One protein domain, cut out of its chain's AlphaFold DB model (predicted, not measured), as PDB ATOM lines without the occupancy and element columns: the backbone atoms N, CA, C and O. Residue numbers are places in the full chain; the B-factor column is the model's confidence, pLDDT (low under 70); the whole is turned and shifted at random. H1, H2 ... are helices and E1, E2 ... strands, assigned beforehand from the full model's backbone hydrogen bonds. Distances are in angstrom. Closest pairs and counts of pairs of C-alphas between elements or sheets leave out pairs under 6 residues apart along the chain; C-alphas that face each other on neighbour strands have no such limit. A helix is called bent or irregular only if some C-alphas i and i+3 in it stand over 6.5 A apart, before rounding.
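AT A GLANCE: This is residues 4 to 90 of the 126 residues of the protein "Histidine kinase domain-containing protein" of Burkholderia pyrrocinia (UniProt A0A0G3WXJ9). A ribbon of two very short antiparallel strands, E1 and E2, sits at the beginnings of two helices, H2 and H3, which lie side by side and run the same way from it. The third helix, H1, is set off on the far side of H3 from H2, apart from both, and residues 51 to 67 fold back from the end of H2 to E2 as a long strip with no named element. The printed part has 87 residues, with three named helices and two named strands in the order H1, E1, H2, E2, H3, and is mostly helix. It is flat, spanning 42 by 37 by 15 A, and only just loose, close to compact, with a radius of gyration of the C-alphas of 14.8 A.

IN THESE COORDINATES: E1 is residues 30 to 32 and E2 is residues 68 to 70. H2 is residues 34 to 50, 23.8 A from first to last C-alpha, and begins with C-alpha 34 at (291.694, 219.913, 251.402). H3 is residues 72 to 89, 25.5 A long, and ends with C-alpha 89 at (287.540, 202.186, 268.973). H1 is residues 4 to 21, 26.4 A long, with C-alpha 4 at (303.362, 210.985, 277.106). H2 is only just irregular, with C-alphas 44 and 47 6.9 A apart, and has a kink of 37 degrees near residue 44.

HOW THE PARTS SIT: E1 and E2 are antiparallel neighbours at 138 degrees, and the C-alphas of 31 and 69, which face each other, are 4.4 A apart. N 32 and O 68 are within hydrogen-bond range at 2.8 A, as are N 70 and O 30 at 3.0 A. Tight links of one residue join E1 to H2 and E2 to H3. The closest C-alphas of E1 and H3 are those of Phe 32 and Pro 72, 6.5 A apart. H2 and H3 touch, closest at the C-alphas of Ala 49 and Ile 87, 6.1 A apart. They run the same way at a shallow tilt of 26 degrees. H1 is apart from H2, E2 and H3. In H1 and H3 every O i to N i+4 pair is within hydrogen-bond range; in H2 it is 11 of 13.

THE WHOLE: The C-alphas of Ser 22 and Asn 53, the two farthest apart, are 42.5 A from each other. The printed part has no cut. The link from H2 to E2 is long, with 17 residues, and the link from H1 to E1 is short, with 8. Residues 18 to 23, of which 18 to 21 belong to H1, stand free. The mean pLDDT of the printed part is 75.3, and residues 4 to 27 are under 70.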
ATOM      1  N   SER A   4     303.058 209.549 277.044       37.16
ATOM      2  CA  SER A   4     303.362 210.985 277.106       37.16
ATOM      3  C   SER A   4     302.748 211.811 275.963       37.16
ATOM      4  O   SER A   4     302.322 212.940 276.195       37.16
ATOM      5  N   ASN A   5     302.614 211.259 274.748       50.75
ATOM      6  CA  ASN A   5     302.038 212.004 273.613       50.75
ATOM      7  C   ASN A   5     300.516 212.170 273.721       50.75
ATOM      8  O   ASN A   5     299.960 213.125 273.186       50.75
ATOM      9  N   ALA A   6     299.833 211.253 274.414       55.53
ATOM     10  CA  ALA A   6     298.392 211.346 274.625       55.53
ATOM     11  C   ALA A   6     298.042 212.469 275.613       55.53
ATOM     12  O   ALA A   6     297.106 213.221 275.367       55.53
ATOM     13  N   LEU A   7     298.827 212.620 276.685       45.22
ATOM     14  CA  LEU A   7     298.611 213.656 277.698       45.22
ATOM     15  C   LEU A   7     298.857 215.065 277.140       45.22
ATOM     16  O   LEU A   7     298.060 215.968 277.369       45.22
ATOM     17  N   LEU A   8     299.918 215.240 276.345       50.91
ATOM     18  CA  LEU A   8     300.207 216.520 275.687       50.91
ATOM     19  C   LEU A   8     299.114 216.927 274.693       50.91
ATOM     20  O   LEU A   8     298.831 218.113 274.549       50.91
ATOM     21  N   ARG A   9     298.472 215.964 274.027       57.03
ATOM     22  CA  ARG A   9     297.348 216.227 273.120       57.03
ATOM     23  C   ARG A   9     296.129 216.747 273.886       57.03
ATOM     24  O   ARG A   9     295.580 217.768 273.503       57.03
ATOM     25  N   VAL A  10     295.799 216.124 275.021       60.62
ATOM     26  CA  VAL A  10     294.703 216.570 275.902       60.62
ATOM     27  C   VAL A  10     294.964 217.973 276.455       60.62
ATOM     28  O   VAL A  10     294.053 218.791 276.490       60.62
ATOM     29  N   ILE A  11     296.204 218.284 276.847       54.12
ATOM     30  CA  ILE A  11     296.562 219.624 277.339       54.12
ATOM     31  C   ILE A  11     296.431 220.674 276.227       54.12
ATOM     32  O   ILE A  11     295.887 221.747 276.476       54.12
ATOM     33  N   ASN A  12     296.881 220.375 275.004       56.94
ATOM     34  CA  ASN A  12     296.715 221.292 273.872       56.94
ATOM     35  C   ASN A  12     295.239 221.490 273.506       56.94
ATOM     36  O   ASN A  12     294.831 222.625 273.292       56.94
ATOM     37  N   ASP A  13     294.430 220.428 273.523       61.44
ATOM     38  CA  ASP A  13     292.997 220.511 273.229       61.44
ATOM     39  C   ASP A  13     292.243 221.349 274.293       61.44
ATOM     40  O   ASP A  13     291.359 222.133 273.951       61.44
ATOM     41  N   VAL A  14     292.626 221.254 275.577       61.34
ATOM     42  CA  VAL A  14     292.073 222.099 276.660       61.34
ATOM     43  C   VAL A  14     292.502 223.562 276.508       61.34
ATOM     44  O   VAL A  14     291.686 224.464 276.690       61.34
ATOM     45  N   LEU A  15     293.761 223.818 276.144       58.53
ATOM     46  CA  LEU A  15     294.260 225.179 275.921       58.53
ATOM     47  C   LEU A  15     293.644 225.833 274.675       58.53
ATOM     48  O   LEU A  15     293.359 227.032 274.696       58.53
ATOM     49  N   ASP A  16     293.420 225.071 273.604       59.84
ATOM     50  CA  ASP A  16     292.716 225.550 272.413       59.84
ATOM     51  C   ASP A  16     291.238 225.827 272.717       59.84
ATOM     52  O   ASP A  16     290.720 226.847 272.267       59.84
ATOM     53  N   LEU A  17     290.575 225.012 273.550       57.50
ATOM     54  CA  LEU A  17     289.212 225.296 274.013       57.50
ATOM     55  C   LEU A  17     289.140 226.648 274.745       57.50
ATOM     56  O   LEU A  17     288.320 227.494 274.393       57.50
ATOM     57  N   SER A  18     290.069 226.915 275.671       53.06
ATOM     58  CA  SER A  18     290.134 228.200 276.389       53.06
ATOM     59  C   SER A  18     290.416 229.403 275.471       53.06
ATOM     60  O   SER A  18     289.971 230.521 275.744       53.06
ATOM     61  N   LYS A  19     291.137 229.209 274.360       55.75
ATOM     62  CA  LYS A  19     291.375 230.256 273.346       55.75
ATOM     63  C   LYS A  19     290.179 230.461 272.412       55.75
ATOM     64  O   LYS A  19     289.949 231.590 271.978       55.75
ATOM     65  N   ALA A  20     289.421 229.400 272.120       57.47
ATOM     66  CA  ALA A  20     288.168 229.467 271.362       57.47
ATOM     67  C   ALA A  20     287.123 230.292 272.110       57.47
ATOM     68  O   ALA A  20     286.532 231.209 271.550       57.47
ATOM     69  N   GLU A  21     286.947 229.988 273.396       57.81
ATOM     70  CA  GLU A  21     285.937 230.605 274.256       57.81
ATOM     71  C   GLU A  21     286.256 232.069 274.591       57.81
ATOM     72  O   GLU A  21     285.349 232.857 274.845       57.81
ATOM     73  N   SER A  22     287.533 232.464 274.540       55.94
ATOM     74  CA  SER A  22     287.973 233.846 274.786       55.94
ATOM     75  C   SER A  22     288.018 234.728 273.534       55.94
ATOM     76  O   SER A  22     288.431 235.884 273.629       55.94
ATOM     77  N   ASN A  23     287.603 234.221 272.363       54.97
ATOM     78  CA  ASN A  23     287.669 234.938 271.081       54.97
ATOM     79  C   ASN A  23     289.104 235.375 270.688       54.97
ATOM     80  O   ASN A  23     289.283 236.247 269.839       54.97
ATOM     81  N   GLN A  24     290.132 234.778 271.310       53.94
ATOM     82  CA  GLN A  24     291.559 235.068 271.091       53.94
ATOM     83  C   GLN A  24     292.227 234.077 270.131       53.94
ATOM     84  O   GLN A  24     293.434 234.149 269.889       53.94
ATOM     85  N   MET A  25     291.473 233.113 269.601       56.44
ATOM     86  CA  MET A  25     292.019 232.162 268.649       56.44
ATOM     87  C   MET A  25     292.179 232.831 267.280       56.44
ATOM     88  O   MET A  25     291.222 232.980 266.524       56.44
ATOM     89  N   ALA A  26     293.409 233.229 266.956       58.59
ATOM     90  CA  ALA A  26     293.768 233.616 265.602       58.59
ATOM     91  C   ALA A  26     293.772 232.356 264.725       58.59
ATOM     92  O   ALA A  26     294.676 231.522 264.816       58.59
ATOM     93  N   LEU A  27     292.719 232.188 263.928       64.50
ATOM     94  CA  LEU A  27     292.708 231.235 262.825       64.50
ATOM     95  C   LEU A  27     293.555 231.820 261.703       64.50
ATOM     96  O   LEU A  27     293.297 232.931 261.235       64.50
ATOM     97  N   GLU A  28     294.567 231.074 261.276       70.81
ATOM     98  CA  GLU A  28     295.261 231.418 260.046       70.81
ATOM     99  C   GLU A  28     294.287 231.285 258.872       70.81
ATOM    100  O   GLU A  28     293.439 230.394 258.831       70.81
ATOM    101  N   SER A  29     294.383 232.218 257.931       78.75
ATOM    102  CA  SER A  29     293.530 232.281 256.749       78.75
ATOM    103  C   SER A  29     294.432 232.180 255.530       78.75
ATOM    104  O   SER A  29     294.784 233.184 254.909       78.75
ATOM    105  N   ILE A  30     294.896 230.961 255.251       84.69
ATOM    106  CA  ILE A  30     295.783 230.676 254.122       84.69
ATOM    107  C   ILE A  30     295.090 229.760 253.114       84.69
ATOM    108  O   ILE A  30     294.301 228.901 253.512       84.69
ATOM    109  N   PRO A  31     295.352 229.929 251.808       85.56
ATOM    110  CA  PRO A  31     294.847 229.011 250.800       85.56
ATOM    111  C   PRO A  31     295.486 227.629 250.981       85.56
ATOM    112  O   PRO A  31     296.710 227.501 251.063       85.56
ATOM    113  N   PHE A  32     294.663 226.586 251.026       86.56
ATOM    114  CA  PHE A  32     295.091 225.202 251.161       86.56
ATOM    115  C   PHE A  32     294.229 224.246 250.327       86.56
ATOM    116  O   PHE A  32     293.074 224.513 249.988       86.56
ATOM    117  N   ASP A  33     294.815 223.093 250.017       86.81
ATOM    118  CA  ASP A  33     294.151 221.991 249.327       86.81
ATOM    119  C   ASP A  33     293.656 220.963 250.355       86.81
ATOM    120  O   ASP A  33     294.444 220.277 251.016       86.81
ATOM    121  N   LEU A  34     292.331 220.854 250.486       86.19
ATOM    122  CA  LEU A  34     291.694 219.913 251.402       86.19
ATOM    123  C   LEU A  34     291.981 218.455 251.027       86.19
ATOM    124  O   LEU A  34     292.196 217.632 251.921       86.19
ATOM    125  N   HIS A  35     292.029 218.130 249.731       87.88
ATOM    126  CA  HIS A  35     292.335 216.779 249.270       87.88
ATOM    127  C   HIS A  35     293.721 216.366 249.734       87.88
ATOM    128  O   HIS A  35     293.891 215.274 250.278       87.88
ATOM    129  N   ARG A  36     294.701 217.258 249.585       88.44
ATOM    130  CA  ARG A  36     296.065 217.007 250.047       88.44
ATOM    131  C   ARG A  36     296.130 216.802 251.557       88.44
ATOM    132  O   ARG A  36     296.709 215.816 252.002       88.44
ATOM    133  N   VAL A  37     295.495 217.671 252.349       88.06
ATOM    134  CA  VAL A  37     295.522 217.553 253.818       88.06
ATOM    135  C   VAL A  37     294.919 216.226 254.281       88.06
ATOM    136  O   VAL A  37     295.517 215.534 255.108       88.06
ATOM    137  N   VAL A  38     293.760 215.846 253.741       87.69
ATOM    138  CA  VAL A  38     293.082 214.597 254.114       87.69
ATOM    139  C   VAL A  38     293.874 213.375 253.646       87.69
ATOM    140  O   VAL A  38     294.012 212.424 254.414       87.69
ATOM    141  N   ASN A  39     294.435 213.398 252.432       89.31
ATOM    142  CA  ASN A  39     295.255 212.300 251.913       89.31
ATOM    143  C   ASN A  39     296.540 212.099 252.723       89.31
ATOM    144  O   ASN A  39     296.875 210.959 253.039       89.31
ATOM    145  N   ASP A  40     297.218 213.180 253.119       89.75
ATOM    146  CA  ASP A  40     298.417 213.105 253.962       89.75
ATOM    147  C   ASP A  40     298.101 212.442 255.311       89.75
ATOM    148  O   ASP A  40     298.832 211.567 255.775       89.75
ATOM    149  N   VAL A  41     296.978 212.820 255.933       88.00
ATOM    150  CA  VAL A  41     296.532 212.200 257.189       88.00
ATOM    151  C   VAL A  41     296.172 210.733 256.965       88.00
ATOM    152  O   VAL A  41     296.620 209.865 257.714       88.00
ATOM    153  N   ALA A  42     295.408 210.428 255.917       87.06
ATOM    154  CA  ALA A  42     295.023 209.063 255.583       87.06
ATOM    155  C   ALA A  42     296.246 208.158 255.371       87.06
ATOM    156  O   ALA A  42     296.259 207.036 255.872       87.06
ATOM    157  N   ALA A  43     297.283 208.653 254.689       88.50
ATOM    158  CA  ALA A  43     298.525 207.923 254.445       88.50
ATOM    159  C   ALA A  43     299.247 207.543 255.747       88.50
ATOM    160  O   ALA A  43     299.750 206.428 255.860       88.50
ATOM    161  N   ILE A  44     299.236 208.424 256.755       88.38
ATOM    162  CA  ILE A  44     299.823 208.151 258.078       88.38
ATOM    163  C   ILE A  44     299.040 207.052 258.812       88.38
ATOM    164  O   ILE A  44     299.634 206.182 259.447       88.38
ATOM    165  N   PHE A  45     297.707 207.076 258.733       85.62
ATOM    166  CA  PHE A  45     296.842 206.159 259.483       85.62
ATOM    167  C   PHE A  45     296.564 204.824 258.784       85.62
ATOM    168  O   PHE A  45     296.151 203.872 259.444       85.62
ATOM    169  N   ARG A  46     296.824 204.713 257.479       86.69
ATOM    170  CA  ARG A  46     296.644 203.479 256.705       86.69
ATOM    171  C   ARG A  46     297.432 202.281 257.253       86.69
ATOM    172  O   ARG A  46     296.781 201.297 257.590       86.69
ATOM    173  N   PRO A  47     298.757 202.362 257.499       86.31
ATOM    174  CA  PRO A  47     299.495 201.237 258.083       86.31
ATOM    175  C   PRO A  47     299.019 200.875 259.501       86.31
ATOM    176  O   PRO A  47     299.079 199.714 259.898       86.31
ATOM    177  N   LEU A  48     298.518 201.849 260.273       84.56
ATOM    178  CA  LEU A  48     297.949 201.620 261.610       84.56
ATOM    179  C   LEU A  48     296.611 200.868 261.549       84.56
ATOM    180  O   LEU A  48     296.332 200.041 262.418       84.56
ATOM    181  N   ALA A  49     295.785 201.163 260.544       84.62
ATOM    182  CA  ALA A  49     294.545 200.444 260.281       84.62
ATOM    183  C   ALA A  49     294.826 199.025 259.760       84.62
ATOM    184  O   ALA A  49     294.253 198.067 260.282       84.62
ATOM    185  N   ASP A  50     295.773 198.884 258.828       85.12
ATOM    186  CA  ASP A  50     296.190 197.596 258.262       85.12
ATOM    187  C   ASP A  50     296.738 196.659 259.350       85.12
ATOM    188  O   ASP A  50     296.344 195.496 259.425       85.12
ATOM    189  N   ALA A  51     297.544 197.178 260.285       84.56
ATOM    190  CA  ALA A  51     298.039 196.418 261.438       84.56
ATOM    191  C   ALA A  51     296.920 195.883 262.356       84.56
ATOM    192  O   ALA A  51     297.126 194.921 263.096       84.56
ATOM    193  N   LYS A  52     295.732 196.496 262.316       80.44
ATOM    194  CA  LYS A  52     294.532 196.049 263.033       80.44
ATOM    195  C   LYS A  52     293.545 195.274 262.151       80.44
ATOM    196  O   LYS A  52     292.456 194.953 262.623       80.44
ATOM    197  N   ASN A  53     293.903 194.958 260.904       83.75
ATOM    198  CA  ASN A  53     293.009 194.370 259.901       83.75
ATOM    199  C   ASN A  53     291.732 195.207 259.673       83.75
ATOM    200  O   ASN A  53     290.644 194.664 259.469       83.75
ATOM    201  N   LEU A  54     291.850 196.536 259.740       83.44
ATOM    202  CA  LEU A  54     290.763 197.482 259.498       83.44
ATOM    203  C   LEU A  54     290.932 198.148 258.134       83.44
ATOM    204  O   LEU A  54     292.020 198.589 257.778       83.44
ATOM    205  N   THR A  55     289.836 198.314 257.397       82.25
ATOM    206  CA  THR A  55     289.843 199.080 256.146       82.25
ATOM    207  C   THR A  55     289.596 200.564 256.420       82.25
ATOM    208  O   THR A  55     288.477 200.965 256.741       82.25
ATOM    209  N   LEU A  56     290.622 201.403 256.243       82.44
ATOM    210  CA  LEU A  56     290.478 202.861 256.274       82.44
ATOM    211  C   LEU A  56     290.156 203.393 254.871       82.44
ATOM    212  O   LEU A  56     290.995 203.351 253.971       82.44
ATOM    213  N   THR A  57     288.940 203.912 254.685       83.25
ATOM    214  CA  THR A  57     288.516 204.546 253.427       83.25
ATOM    215  C   THR A  57     288.293 206.036 253.643       83.25
ATOM    216  O   THR A  57     287.446 206.424 254.443       83.25
ATOM    217  N   CYS A  58     289.004 206.867 252.886       82.69
ATOM    218  CA  CYS A  58     288.758 208.304 252.822       82.69
ATOM    219  C   CYS A  58     288.023 208.616 251.519       82.69
ATOM    220  O   CYS A  58     288.509 208.297 250.435       82.69
ATOM    221  N   ARG A  59     286.831 209.204 251.630       82.19
ATOM    222  CA  ARG A  59     286.039 209.680 250.495       82.19
ATOM    223  C   ARG A  59     285.873 211.179 250.620       82.19
ATOM    224  O   ARG A  59     285.335 211.652 251.615       82.19
ATOM    225  N   ILE A  60     286.329 211.888 249.602       82.69
ATOM    226  CA  ILE A  60     286.122 213.321 249.443       82.69
ATOM    227  C   ILE A  60     285.206 213.467 248.238       82.69
ATOM    228  O   ILE A  60     285.394 212.773 247.234       82.69
ATOM    229  N   ALA A  61     284.162 214.274 248.385       82.38
ATOM    230  CA  ALA A  61     283.175 214.445 247.338       82.38
ATOM    231  C   ALA A  61     283.831 215.186 246.149       82.38
ATOM    232  O   ALA A  61     284.553 216.154 246.382       82.38
ATOM    233  N   PRO A  62     283.679 214.706 244.901       75.88
ATOM    234  CA  PRO A  62     284.368 215.281 243.740       75.88
ATOM    235  C   PRO A  62     283.831 216.663 243.332       75.88
ATOM    236  O   PRO A  62     284.423 217.327 242.495       75.88
ATOM    237  N   ASP A  63     282.693 217.063 243.891       82.00
ATOM    238  CA  ASP A  63     282.030 218.358 243.743       82.00
ATOM    239  C   ASP A  63     282.521 219.411 244.749       82.00
ATOM    240  O   ASP A  63     282.058 220.553 244.714       82.00
ATOM    241  N   LEU A  64     283.461 219.064 245.636       79.06
ATOM    242  CA  LEU A  64     284.114 220.059 246.479       79.06
ATOM    243  C   LEU A  64     284.982 220.987 245.623       79.06
ATOM    244  O   LEU A  64     285.780 220.533 244.811       79.06
ATOM    245  N   ALA A  65     284.847 222.294 245.849       74.62
ATOM    246  CA  ALA A  65     285.685 223.291 245.198       74.62
ATOM    247  C   ALA A  65     287.160 223.112 245.585       74.62
ATOM    248  O   ALA A  65     287.464 222.791 246.736       74.62
ATOM    249  N   ASP A  66     288.064 223.373 244.645       70.94
ATOM    250  CA  ASP A  66     289.494 223.471 244.923       70.94
ATOM    251  C   ASP A  66     289.814 224.807 245.619       70.94
ATOM    252  O   ASP A  66     289.223 225.842 245.308       70.94
ATOM    253  N   GLY A  67     290.784 224.800 246.539       73.94
ATOM    254  CA  GLY A  67     291.301 226.019 247.174       73.94
ATOM    255  C   GLY A  67     290.428 226.562 248.309       73.94
ATOM    256  O   GLY A  67     289.736 227.568 248.163       73.94
ATOM    257  N   TYR A  68     290.528 225.938 249.484       84.00
ATOM    258  CA  TYR A  68     289.911 226.439 250.714       84.00
ATOM    259  C   TYR A  68     290.813 227.476 251.365       84.00
ATOM    260  O   TYR A  68     292.032 227.369 251.288       84.00
ATOM    261  N   VAL A  69     290.230 228.454 252.050       83.88
ATOM    262  CA  VAL A  69     290.994 229.401 252.865       83.88
ATOM    263  C   VAL A  69     290.720 229.110 254.334       83.88
ATOM    264  O   VAL A  69     289.565 229.046 254.752       83.88
ATOM    265  N   GLY A  70     291.779 228.897 255.112       85.56
ATOM    266  CA  GLY A  70     291.678 228.598 256.536       85.56
ATOM    267  C   GLY A  70     292.987 228.072 257.113       85.56
ATOM    268  O   GLY A  70     294.058 228.334 256.568       85.56
ATOM    269  N   ASP A  71     292.881 227.322 258.209       84.50
ATOM    270  CA  ASP A  71     294.019 226.786 258.955       84.50
ATOM    271  C   ASP A  71     294.189 225.277 258.663       84.50
ATOM    272  O   ASP A  71     293.493 224.436 259.256       84.50
ATOM    273  N   PRO A  72     295.100 224.891 257.748       86.06
ATOM    274  CA  PRO A  72     295.319 223.487 257.409       86.06
ATOM    275  C   PRO A  72     295.922 222.685 258.568       86.06
ATOM    276  O   PRO A  72     295.735 221.466 258.627       86.06
ATOM    277  N   THR A  73     296.627 223.331 259.500       83.94
ATOM    278  CA  THR A  73     297.263 222.670 260.647       83.94
ATOM    279  C   THR A  73     296.206 222.188 261.630       83.94
ATOM    280  O   THR A  73     296.211 221.017 262.026       83.94
ATOM    281  N   ARG A  74     295.236 223.048 261.956       83.25
ATOM    282  CA  ARG A  74     294.094 222.674 262.799       83.25
ATOM    283  C   ARG A  74     293.218 221.628 262.133       83.25
ATOM    284  O   ARG A  74     292.823 220.663 262.786       83.25
ATOM    285  N   LEU A  75     292.967 221.759 260.830       84.94
ATOM    286  CA  LEU A  75     292.200 220.758 260.088       84.94
ATOM    287  C   LEU A  75     292.899 219.392 260.118       84.94
ATOM    288  O   LEU A  75     292.264 218.375 260.396       84.94
ATOM    289  N   ARG A  76     294.224 219.362 259.934       85.88
ATOM    290  CA  ARG A  76     295.032 218.143 260.069       85.88
ATOM    291  C   ARG A  76     294.926 217.541 261.470       85.88
ATOM    292  O   ARG A  76     294.764 216.323 261.578       85.88
ATOM    293  N   GLN A  77     294.999 218.350 262.527       82.19
ATOM    294  CA  GLN A  77     294.846 217.880 263.908       82.19
ATOM    295  C   GLN A  77     293.457 217.283 264.140       82.19
ATOM    296  O   GLN A  77     293.358 216.159 264.631       82.19
ATOM    297  N   LEU A  78     292.399 217.969 263.705       84.44
ATOM    298  CA  LEU A  78     291.018 217.509 263.840       84.44
ATOM    299  C   LEU A  78     290.788 216.180 263.109       84.44
ATOM    300  O   LEU A  78     290.328 215.212 263.718       84.44
ATOM    301  N   VAL A  79     291.188 216.080 261.837       83.56
ATOM    302  CA  VAL A  79     291.071 214.834 261.058       83.56
ATOM    303  C   VAL A  79     291.910 213.718 261.691       83.56
ATOM    304  O   VAL A  79     291.446 212.584 261.799       83.56
ATOM    305  N   SER A  80     293.108 214.027 262.194       83.94
ATOM    306  CA  SER A  80     293.957 213.050 262.884       83.94
ATOM    307  C   SER A  80     293.361 212.584 264.213       83.94
ATOM    308  O   SER A  80     293.538 211.426 264.596       83.94
ATOM    309  N   ASN A  81     292.669 213.457 264.952       81.62
ATOM    310  CA  ASN A  81     291.959 213.101 266.185       81.62
ATOM    311  C   ASN A  81     290.869 212.079 265.856       81.62
ATOM    312  O   ASN A  81     290.862 210.984 266.428       81.62
ATOM    313  N   LEU A  82     290.031 212.392 264.867       80.88
ATOM    314  CA  LEU A  82     288.953 211.520 264.409       80.88
ATOM    315  C   LEU A  82     289.477 210.177 263.885       80.88
ATOM    316  O   LEU A  82     289.006 209.134 264.334       80.88
ATOM    317  N   ALA A  83     290.487 210.176 263.010       81.06
ATOM    318  CA  ALA A  83     291.075 208.954 262.458       81.06
ATOM    319  C   ALA A  83     291.696 208.065 263.548       81.06
ATOM    320  O   ALA A  83     291.456 206.856 263.588       81.06
ATOM    321  N   SER A  84     292.438 208.665 264.485       79.62
ATOM    322  CA  SER A  84     293.028 207.923 265.603       79.62
ATOM    323  C   SER A  84     291.966 207.314 266.519       79.62
ATOM    324  O   SER A  84     292.115 206.171 266.950       79.62
ATOM    325  N   ASN A  85     290.864 208.030 266.758       78.69
ATOM    326  CA  ASN A  85     289.738 207.522 267.533       78.69
ATOM    327  C   ASN A  85     289.021 206.393 266.785       78.69
ATOM    328  O   ASN A  85     288.781 205.342 267.373       78.69
ATOM    329  N   ALA A  86     288.763 206.549 265.486       77.44
ATOM    330  CA  ALA A  86     288.136 205.514 264.668       77.44
ATOM    331  C   ALA A  86     288.931 204.198 264.716       77.44
ATOM    332  O   ALA A  86     288.360 203.147 264.997       77.44
ATOM    333  N   ILE A  87     290.256 204.242 264.551       79.00
ATOM    334  CA  ILE A  87     291.121 203.047 264.609       79.00
ATOM    335  C   ILE A  87     291.240 202.492 266.038       79.00
ATOM    336  O   ILE A  87     291.384 201.283 266.247       79.00
ATOM    337  N   LYS A  88     291.207 203.358 267.056       74.19
ATOM    338  CA  LYS A  88     291.279 202.932 268.458       74.19
ATOM    339  C   LYS A  88     290.015 202.194 268.897       74.19
ATOM    340  O   LYS A  88     290.149 201.192 269.591       74.19
ATOM    341  N   PHE A  89     288.838 202.676 268.499       74.44
ATOM    342  CA  PHE A  89     287.540 202.186 268.973       74.44
ATOM    343  C   PHE A  89     286.848 201.197 268.022       74.44
ATOM    344  O   PHE A  89     285.867 200.570 268.415       74.44
ATOM    345  N   THR A  90     287.357 201.006 266.802       73.44
ATOM    346  CA  THR A  90     286.845 199.974 265.889       73.44
ATOM    347  C   THR A  90     287.578 198.657 266.132       73.44
ATOM    348  O   THR A  90     288.764 198.536 265.835       73.44
TER     349      THR A  90